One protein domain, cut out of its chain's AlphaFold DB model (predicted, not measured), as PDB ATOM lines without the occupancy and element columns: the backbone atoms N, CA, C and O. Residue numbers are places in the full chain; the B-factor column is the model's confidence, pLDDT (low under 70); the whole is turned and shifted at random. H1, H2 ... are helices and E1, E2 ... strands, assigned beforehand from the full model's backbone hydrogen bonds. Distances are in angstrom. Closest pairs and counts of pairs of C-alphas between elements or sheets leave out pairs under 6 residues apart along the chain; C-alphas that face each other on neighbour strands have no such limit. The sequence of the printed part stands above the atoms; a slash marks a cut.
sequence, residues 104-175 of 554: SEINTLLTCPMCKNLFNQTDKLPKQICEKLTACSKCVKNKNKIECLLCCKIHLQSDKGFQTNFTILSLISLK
ATOM      1  N   SER A 104     111.892 135.863 122.114       58.50
ATOM      2  CA  SER A 104     111.313 134.638 122.679       58.50
ATOM      3  C   SER A 104     110.171 134.059 121.835       58.50
ATOM      4  O   SER A 104     110.109 132.847 121.658       58.50
ATOM      5  N   GLU A 105     109.302 134.904 121.286       64.44
ATOM      6  CA  GLU A 105     108.146 134.504 120.472       64.44
ATOM      7  C   GLU A 105     108.612 134.000 119.100       64.44
ATOM      8  O   GLU A 105     108.239 132.900 118.683       64.44
ATOM      9  N   ILE A 106     109.541 134.725 118.463       69.50
ATOM     10  CA  ILE A 106     110.210 134.282 117.228       69.50
ATOM     11  C   ILE A 106     110.891 132.923 117.453       69.50
ATOM     12  O   ILE A 106     110.710 132.003 116.657       69.50
ATOM     13  N   ASN A 107     111.608 132.748 118.570       71.69
ATOM     14  CA  ASN A 107     112.207 131.458 118.913       71.69
ATOM     15  C   ASN A 107     111.156 130.345 119.055       71.69
ATOM     16  O   ASN A 107     111.399 129.247 118.558       71.69
ATOM     17  N   THR A 108     109.984 130.598 119.657       78.44
ATOM     18  CA  THR A 108     108.925 129.572 119.730       78.44
ATOM     19  C   THR A 108     108.395 129.166 118.352       78.44
ATOM     20  O   THR A 108     108.237 127.968 118.112       78.44
ATOM     21  N   LEU A 109     108.229 130.111 117.416       81.25
ATOM     22  CA  LEU A 109     107.848 129.824 116.022       81.25
ATOM     23  C   LEU A 109     108.913 129.006 115.268       81.25
ATOM     24  O   LEU A 109     108.580 128.220 114.381       81.25
ATOM     25  N   LEU A 110     110.190 129.165 115.627       87.44
ATOM     26  CA  LEU A 110     111.318 128.437 115.034       87.44
ATOM     27  C   LEU A 110     111.646 127.104 115.736       87.44
ATOM     28  O   LEU A 110     112.552 126.390 115.293       87.44
ATOM     29  N   THR A 111     110.909 126.723 116.787       87.88
ATOM     30  CA  THR A 111     111.035 125.412 117.450       87.88
ATOM     31  C   THR A 111     109.905 124.447 117.105       87.88
ATOM     32  O   THR A 111     108.733 124.805 117.066       87.88
ATOM     33  N   CYS A 112     110.247 123.169 116.943       90.88
ATOM     34  CA  CYS A 112     109.277 122.086 116.837       90.88
ATOM     35  C   CYS A 112     108.589 121.850 118.197       90.88
ATOM     36  O   CYS A 112     109.272 121.434 119.139       90.88
ATOM     37  N   PRO A 113     107.256 121.995 118.322       88.12
ATOM     38  CA  PRO A 113     106.559 121.838 119.601       88.12
ATOM     39  C   PRO A 113     106.621 120.403 120.150       88.12
ATOM     40  O   PRO A 113     106.560 120.207 121.360       88.12
ATOM     41  N   MET A 114     106.804 119.397 119.285       88.00
ATOM     42  CA  MET A 114     106.854 117.982 119.685       88.00
ATOM     43  C   MET A 114     108.177 117.567 120.346       88.00
ATOM     44  O   MET A 114     108.183 116.638 121.147       88.00
ATOM     45  N   CYS A 115     109.300 118.211 120.007       89.88
ATOM     46  CA  CYS A 115     110.626 117.863 120.545       89.88
ATOM     47  C   CYS A 115     111.419 119.059 121.091       89.88
ATOM     48  O   CYS A 115     112.586 118.900 121.445       89.88
ATOM     49  N   LYS A 116     110.814 120.255 121.138       89.81
ATOM     50  CA  LYS A 116     111.373 121.524 121.650       89.81
ATOM     51  C   LYS A 116     112.711 121.950 121.024       89.81
ATOM     52  O   LYS A 116     113.401 122.821 121.540       89.81
ATOM     53  N   ASN A 117     113.081 121.344 119.898       90.38
ATOM     54  CA  ASN A 117     114.301 121.632 119.153       90.38
ATOM     55  C   ASN A 117     114.022 122.636 118.030       90.38
ATOM     56  O   ASN A 117     112.969 122.565 117.396       90.38
ATOM     57  N   LEU A 118     114.997 123.494 117.723       89.31
ATOM     58  CA  LEU A 118     114.968 124.347 116.533       89.31
ATOM     59  C   LEU A 118     114.819 123.514 115.247       89.31
ATOM     60  O   LEU A 118     115.409 122.433 115.112       89.31
ATOM     61  N   PHE A 119     114.040 124.036 114.302       90.19
ATOM     62  CA  PHE A 119     113.996 123.541 112.928       90.19
ATOM     63  C   PHE A 119     115.324 123.827 112.202       90.19
ATOM     64  O   PHE A 119     116.049 124.760 112.552       90.19
ATOM     65  N   ASN A 120     115.648 123.050 111.165       86.19
ATOM     66  CA  ASN A 120     116.777 123.335 110.271       86.19
ATOM     67  C   ASN A 120     116.518 122.819 108.841       86.19
ATOM     68  O   ASN A 120     115.524 122.141 108.592       86.19
ATOM     69  N   GLN A 121     117.405 123.151 107.898       85.00
ATOM     70  CA  GLN A 121     117.257 122.827 106.470       85.00
ATOM     71  C   GLN A 121     117.471 121.341 106.115       85.00
ATOM     72  O   GLN A 121     117.181 120.944 104.992       85.00
ATOM     73  N   THR A 122     117.974 120.514 107.036       83.00
ATOM     74  CA  THR A 122     118.396 119.131 106.750       83.00
ATOM     75  C   THR A 122     117.591 118.119 107.564       83.00
ATOM     76  O   THR A 122     116.693 117.435 107.077       83.00
ATOM     77  N   ASP A 123     117.899 118.060 108.850       84.94
ATOM     78  CA  ASP A 123     117.576 116.971 109.763       84.94
ATOM     79  C   ASP A 123     116.259 117.184 110.525       84.94
ATOM     80  O   ASP A 123     115.639 116.237 111.011       84.94
ATOM     81  N   LYS A 124     115.849 118.447 110.657       89.50
ATOM     82  CA  LYS A 124     114.667 118.924 111.384       89.50
ATOM     83  C   LYS A 124     113.858 119.877 110.496       89.50
ATOM     84  O   LYS A 124     113.375 120.902 110.969       89.50
ATOM     85  N   LEU A 125     113.707 119.516 109.220       91.50
ATOM     86  CA  LEU A 125     112.895 120.238 108.235       91.50
ATOM     87  C   LEU A 125     111.480 120.512 108.778       91.50
ATOM     88  O   LEU A 125     110.835 119.568 109.247       91.50
ATOM     89  N   PRO A 126     110.975 121.758 108.721       94.44
ATOM     90  CA  PRO A 126     109.650 122.100 109.221       94.44
ATOM     91  C   PRO A 126     108.568 121.502 108.311       94.44
ATOM     92  O   PRO A 126     108.515 121.791 107.116       94.44
ATOM     93  N   LYS A 127     107.695 120.659 108.865       93.12
ATOM     94  CA  LYS A 127     106.583 120.001 108.170       93.12
ATOM     95  C   LYS A 127     105.241 120.511 108.686       93.12
ATOM     96  O   LYS A 127     104.963 120.433 109.881       93.12
ATOM     97  N   GLN A 128     104.424 121.038 107.781       93.31
ATOM     98  CA  GLN A 128     103.094 121.553 108.082       93.31
ATOM     99  C   GLN A 128     102.109 120.387 108.220       93.31
ATOM    100  O   GLN A 128     101.952 119.584 107.300       93.31
ATOM    101  N   ILE A 129     101.463 120.295 109.381       88.56
ATOM    102  CA  ILE A 129     100.425 119.300 109.687       88.56
ATOM    103  C   ILE A 129      99.041 119.931 109.491       88.56
ATOM    104  O   ILE A 129      98.138 119.310 108.933       88.56
ATOM    105  N   CYS A 130      98.896 121.195 109.897       86.50
ATOM    106  CA  CYS A 130      97.764 122.060 109.579       86.50
ATOM    107  C   CYS A 130      98.200 123.535 109.618       86.50
ATOM    108  O   CYS A 130      99.359 123.836 109.899       86.50
ATOM    109  N   GLU A 131      97.278 124.464 109.371       82.12
ATOM    110  CA  GLU A 131      97.502 125.919 109.481       82.12
ATOM    111  C   GLU A 131      98.108 126.340 110.831       82.12
ATOM    112  O   GLU A 131      98.951 127.230 110.879       82.12
ATOM    113  N   LYS A 132      97.711 125.672 111.924       83.00
ATOM    114  CA  LYS A 132      98.128 125.997 113.297       83.00
ATOM    115  C   LYS A 132      99.306 125.166 113.819       83.00
ATOM    116  O   LYS A 132      99.819 125.477 114.887       83.00
ATOM    117  N   LEU A 133      99.738 124.110 113.117       87.44
ATOM    118  CA  LEU A 133     100.765 123.184 113.611       87.44
ATOM    119  C   LEU A 133     101.812 122.844 112.547       87.44
ATOM    120  O   LEU A 133     101.519 122.220 111.526       87.44
ATOM    121  N   THR A 134     103.066 123.168 112.862       92.94
ATOM    122  CA  THR A 134     104.260 122.685 112.161       92.94
ATOM    123  C   THR A 134     105.111 121.866 113.132       92.94
ATOM    124  O   THR A 134     105.346 122.298 114.257       92.94
ATOM    125  N   ALA A 135     105.592 120.697 112.711       92.44
ATOM    126  CA  ALA A 135     106.512 119.849 113.475       92.44
ATOM    127  C   ALA A 135     107.678 119.393 112.588       92.44
ATOM    128  O   ALA A 135     107.609 119.501 111.369       92.44
ATOM    129  N   CYS A 136     108.793 118.937 113.160       93.88
ATOM    130  CA  CYS A 136     109.971 118.617 112.351       93.88
ATOM    131  C   CYS A 136     109.848 117.237 111.687       93.88
ATOM    132  O   CYS A 136     109.211 116.331 112.227       93.88
ATOM    133  N   SER A 137     110.507 117.063 110.539       91.94
ATOM    134  CA  SER A 137     110.545 115.815 109.763       91.94
ATOM    135  C   SER A 137     110.763 114.569 110.633       91.94
ATOM    136  O   SER A 137     109.989 113.620 110.532       91.94
ATOM    137  N   LYS A 138     111.739 114.586 111.550       91.75
ATOM    138  CA  LYS A 138     112.018 113.470 112.478       91.75
ATOM    139  C   LYS A 138     110.873 113.148 113.452       91.75
ATOM    140  O   LYS A 138     110.713 111.983 113.797       91.75
ATOM    141  N   CYS A 139     110.055 114.119 113.862       90.50
ATOM    142  CA  CYS A 139     108.896 113.871 114.732       90.50
ATOM    143  C   CYS A 139     107.681 113.291 113.993       90.50
ATOM    144  O   CYS A 139     106.832 112.671 114.636       90.50
ATOM    145  N   VAL A 140     107.595 113.495 112.673       90.00
ATOM    146  CA  VAL A 140     106.453 113.054 111.853       90.00
ATOM    147  C   VAL A 140     106.745 111.807 111.012       90.00
ATOM    148  O   VAL A 140     105.812 111.082 110.702       90.00
ATOM    149  N   LYS A 141     108.017 111.513 110.686       83.06
ATOM    150  CA  LYS A 141     108.432 110.476 109.711       83.06
ATOM    151  C   LYS A 141     107.774 109.101 109.907       83.06
ATOM    152  O   LYS A 141     107.506 108.425 108.920       83.06
ATOM    153  N   ASN A 142     107.509 108.718 111.156       76.56
ATOM    154  CA  ASN A 142     106.956 107.414 111.534       76.56
ATOM    155  C   ASN A 142     105.532 107.531 112.134       76.56
ATOM    156  O   ASN A 142     105.134 106.676 112.926       76.56
ATOM    157  N   LYS A 143     104.780 108.607 111.845       80.88
ATOM    158  CA  LYS A 143     103.452 108.874 112.432       80.88
ATOM    159  C   LYS A 143     102.368 109.077 111.371       80.88
ATOM    160  O   LYS A 143     101.965 110.199 111.078       80.88
ATOM    161  N   ASN A 144     101.801 107.964 110.902       79.69
ATOM    162  CA  ASN A 144     100.690 107.926 109.936       79.69
ATOM    163  C   ASN A 144      99.444 108.720 110.394       79.69
ATOM    164  O   ASN A 144      98.625 109.120 109.565       79.69
ATOM    165  N   LYS A 145      99.292 108.932 111.708       85.81
ATOM    166  CA  LYS A 145      98.274 109.774 112.347       85.81
ATOM    167  C   LYS A 145      98.954 110.715 113.341       85.81
ATOM    168  O   LYS A 145      99.750 110.260 114.164       85.81
ATOM    169  N   ILE A 146      98.613 112.001 113.296       86.88
ATOM    170  CA  ILE A 146      99.047 113.004 114.277       86.88
ATOM    171  C   ILE A 146      97.826 113.759 114.792       86.88
ATOM    172  O   ILE A 146      97.162 114.471 114.044       86.88
ATOM    173  N   GLU A 147      97.544 113.620 116.081       88.31
ATOM    174  CA  GLU A 147      96.547 114.434 116.767       88.31
ATOM    175  C   GLU A 147      97.098 115.841 117.030       88.31
ATOM    176  O   GLU A 147      98.193 116.007 117.573       88.31
ATOM    177  N   CYS A 148      96.357 116.865 116.607       84.75
ATOM    178  CA  CYS A 148      96.740 118.261 116.765       84.75
ATOM    179  C   CYS A 148      95.922 118.927 117.877       84.75
ATOM    180  O   CYS A 148      94.767 119.304 117.677       84.75
ATOM    181  N   LEU A 149      96.564 119.156 119.026       80.00
ATOM    182  CA  LEU A 149      95.972 119.825 120.194       80.00
ATOM    183  C   LEU A 149      95.535 121.286 119.932       80.00
ATOM    184  O   LEU A 149      94.809 121.856 120.735       80.00
ATOM    185  N   LEU A 150      95.959 121.897 118.816       80.94
ATOM    186  CA  LEU A 150      95.638 123.287 118.444       80.94
ATOM    187  C   LEU A 150      94.407 123.424 117.527       80.94
ATOM    188  O   LEU A 150      93.947 124.539 117.269       80.94
ATOM    189  N   CYS A 151      93.883 122.313 117.000       84.62
ATOM    190  CA  CYS A 151      92.648 122.287 116.206       84.62
ATOM    191  C   CYS A 151      91.733 121.084 116.505       84.62
ATOM    192  O   CYS A 151      90.731 120.912 115.811       84.62
ATOM    193  N   CYS A 152      92.072 120.273 117.513       85.75
ATOM    194  CA  CYS A 152      91.330 119.099 117.984       85.75
ATOM    195  C   CYS A 152      90.986 118.088 116.872       85.75
ATOM    196  O   CYS A 152      89.892 117.526 116.840       85.75
ATOM    197  N   LYS A 153      91.914 117.877 115.927       88.38
ATOM    198  CA  LYS A 153      91.745 116.967 114.782       88.38
ATOM    199  C   LYS A 153      92.923 116.010 114.641       88.38
ATOM    200  O   LYS A 153      94.071 116.368 114.904       88.38
ATOM    201  N   ILE A 154      92.628 114.800 114.168       88.31
ATOM    202  CA  ILE A 154      93.631 113.812 113.762       88.31
ATOM    203  C   ILE A 154      93.970 114.052 112.292       88.31
ATOM    204  O   ILE A 154      93.126 113.896 111.412       88.31
ATOM    205  N   HIS A 155      95.220 114.411 112.028       87.94
ATOM    206  CA  HIS A 155      95.757 114.592 110.688       87.94
ATOM    207  C   HIS A 155      96.387 113.288 110.201       87.94
ATOM    208  O   HIS A 155      97.278 112.732 110.848       87.94
ATOM    209  N   LEU A 156      95.910 112.800 109.056       86.62
ATOM    210  CA  LEU A 156      96.479 111.653 108.353       86.62
ATOM    211  C   LEU A 156      97.685 112.102 107.524       86.62
ATOM    212  O   LEU A 156      97.640 113.138 106.859       86.62
ATOM    213  N   GLN A 157      98.754 111.312 107.548       81.12
ATOM    214  CA  GLN A 157      99.888 111.501 106.651       81.12
ATOM    215  C   GLN A 157      99.520 110.992 105.249       81.12
ATOM    216  O   GLN A 157      99.075 109.856 105.114       81.12
ATOM    217  N   SER A 158      99.720 111.812 104.211       79.19
ATOM    218  CA  SER A 158      99.561 111.366 102.816       79.19
ATOM    219  C   SER A 158     100.720 110.464 102.374       79.19
ATOM    220  O   SER A 158     101.788 110.487 102.991       79.19
ATOM    221  N   ASP A 159     100.577 109.759 101.249       68.88
ATOM    222  CA  ASP A 159     101.659 108.947 100.657       68.88
ATOM    223  C   ASP A 159     102.916 109.778 100.332       68.88
ATOM    224  O   ASP A 159     104.039 109.283 100.361       68.88
ATOM    225  N   LYS A 160     102.738 111.084 100.082       73.25
ATOM    226  CA  LYS A 160     103.817 112.066  99.852       73.25
ATOM    227  C   LYS A 160     104.322 112.716 101.152       73.25
ATOM    228  O   LYS A 160     105.094 113.675 101.117       73.25
ATOM    229  N   GLY A 161     103.892 112.207 102.306       82.00
ATOM    230  CA  GLY A 161     104.182 112.741 103.632       82.00
ATOM    231  C   GLY A 161     103.384 114.005 103.972       82.00
ATOM    232  O   GLY A 161     102.365 114.320 103.357       82.00
ATOM    233  N   PHE A 162     103.874 114.741 104.970       86.88
ATOM    234  CA  PHE A 162     103.451 116.113 105.255       86.88
ATOM    235  C   PHE A 162     104.265 117.113 104.413       86.88
ATOM    236  O   PHE A 162     105.471 116.927 104.191       86.88
ATOM    237  N   GLN A 163     103.625 118.190 103.949       89.69
ATOM    238  CA  GLN A 163     104.281 119.230 103.148       89.69
ATOM    239  C   GLN A 163     105.285 120.036 103.986       89.69
ATOM    240  O   GLN A 163     105.175 120.121 105.207       89.69
ATOM    241  N   THR A 164     106.311 120.597 103.346       91.00
ATOM    242  CA  THR A 164     107.302 121.446 104.029       91.00
ATOM    243  C   THR A 164     106.722 122.843 104.248       91.00
ATOM    244  O   THR A 164     106.220 123.444 103.303       91.00
ATOM    245  N   ASN A 165     106.808 123.379 105.469       90.75
ATOM    246  CA  ASN A 165     106.437 124.768 105.739       90.75
ATOM    247  C   ASN A 165     107.564 125.685 105.239       90.75
ATOM    248  O   ASN A 165     108.533 125.953 105.956       90.75
ATOM    249  N   PHE A 166     107.452 126.127 103.986       84.94
ATOM    250  CA  PHE A 166     108.459 126.972 103.346       84.94
ATOM    251  C   PHE A 166     108.608 128.342 104.023       84.94
ATOM    252  O   PHE A 166     109.722 128.842 104.095       84.94
ATOM    253  N   THR A 167     107.549 128.909 104.610       81.88
ATOM    254  CA  THR A 167     107.625 130.180 105.352       81.88
ATOM    255  C   THR A 167     108.557 130.070 106.559       81.88
ATOM    256  O   THR A 167     109.469 130.881 106.719       81.88
ATOM    257  N   ILE A 168     108.399 129.021 107.376       83.25
ATOM    258  CA  ILE A 168     109.305 128.756 108.504       83.25
ATOM    259  C   ILE A 168     110.710 128.396 107.997       83.25
ATOM    260  O   ILE A 168     111.696 128.838 108.582       83.25
ATOM    261  N   LEU A 169     110.835 127.670 106.880       82.94
ATOM    262  CA  LEU A 169     112.138 127.368 106.274       82.94
ATOM    263  C   LEU A 169     112.895 128.634 105.826       82.94
ATOM    264  O   LEU A 169     114.102 128.740 106.059       82.94
ATOM    265  N   SER A 170     112.195 129.615 105.255       77.25
ATOM    266  CA  SER A 170     112.757 130.923 104.903       77.25
ATOM    267  C   SER A 170     113.179 131.711 106.143       77.25
ATOM    268  O   SER A 170     114.288 132.233 106.163       77.25
ATOM    269  N   LEU A 171     112.374 131.731 107.213       77.38
ATOM    270  CA  LEU A 171     112.733 132.411 108.469       77.38
ATOM    271  C   LEU A 171     113.986 131.816 109.144       77.38
ATOM    272  O   LEU A 171     114.791 132.561 109.699       77.38
ATOM    273  N   ILE A 172     114.199 130.495 109.056       77.75
ATOM    274  CA  ILE A 172     115.458 129.856 109.490       77.75
ATOM    275  C   ILE A 172     116.627 130.323 108.614       77.75
ATOM    276  O   ILE A 172     117.703 130.628 109.125       77.75
ATOM    277  N   SER A 173     116.420 130.355 107.295       71.81
ATOM    278  CA  SER A 173     117.455 130.688 106.306       71.81
ATOM    279  C   SER A 173     117.901 132.149 106.410       71.81
ATOM    280  O   SER A 173     119.091 132.428 106.315       71.81
ATOM    281  N   LEU A 174     116.962 133.053 106.702       67.62
ATOM    282  CA  LEU A 174     117.197 134.478 106.952       67.62
ATOM    283  C   LEU A 174     117.967 134.767 108.251       67.62
ATOM    284  O   LEU A 174     118.358 135.913 108.436       67.62
ATOM    285  N   LYS A 175     118.144 133.773 109.146       58.72
ATOM    286  CA  LYS A 175     118.840 133.860 110.449       58.72
ATOM    287  C   LYS A 175     118.815 135.278 111.058       58.72
ATOM    288  O   LYS A 175     119.821 135.973 110.948       58.72
TER     289      LYS A 175
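This is residues 104 to 175 of the 554 residues of the protein "Hypothetical protein" of Brachionus calyciflorus (UniProt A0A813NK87). A small hairpin, E1 and E2, lies in the middle, with a second hairpin, E3 and E4, at one end of the length and two short helices, H1 and H3, at the other. Residues 163 to 164 pair antiparallel with residues 127 to 128 of E1, and residues 110 to 125 have no named element. The printed part has 72 residues, under half of them in named elements, in the order H1, E1, E2, H2, E3, E4, H3; both two-stranded sheets are antiparallel and the class is mixed. It is compact, radius of gyration of the C-alphas 11.5 A, spanning 32 by 23 by 18 A.

E1, residues 126 to 130, and E2, residues 133 to 136, form an antiparallel hairpin at 149 degrees, with N 127 and O 135 2.8 A apart, within hydrogen-bond range. E3, residues 145 to 148, and E4, residues 153 to 156, form another at 150 degrees, with N 155 and O 146 2.8 A apart, within range. The closest C-alphas of E1 and E4, Ile 129 and His 155, are 6.7 A apart. For H2, residues 137 to 140, and E1 they are Ser 137 and Lys 127, 6.0 A; for H3, residues 166 to 173, and E1, Leu 169 and Pro 126, 6.5 A. H1, residues 104 to 109, is close to but not clearly touching H3, closest C-alphas Leu 109 and Ile 168, 7.7 A. In H1 and H3 every O i to N i+4 pair is within hydrogen-bond range; H2 is too short for one.

H1 begins at C-alpha 104 (111.313, 134.638, 122.679) and H3 ends at C-alpha 173 (117.455, 130.688, 106.306). E1 measures 11.9 A, E2 10.4 A and H3 10.2 A.

The C-alphas farthest apart, Ser 104 and Asp 159, are 35.2 A apart. The printed part has no cut; the link from H1 to E1 is long. pLDDT is under 70 at residues 104 to 106, 159 and 174 to 175.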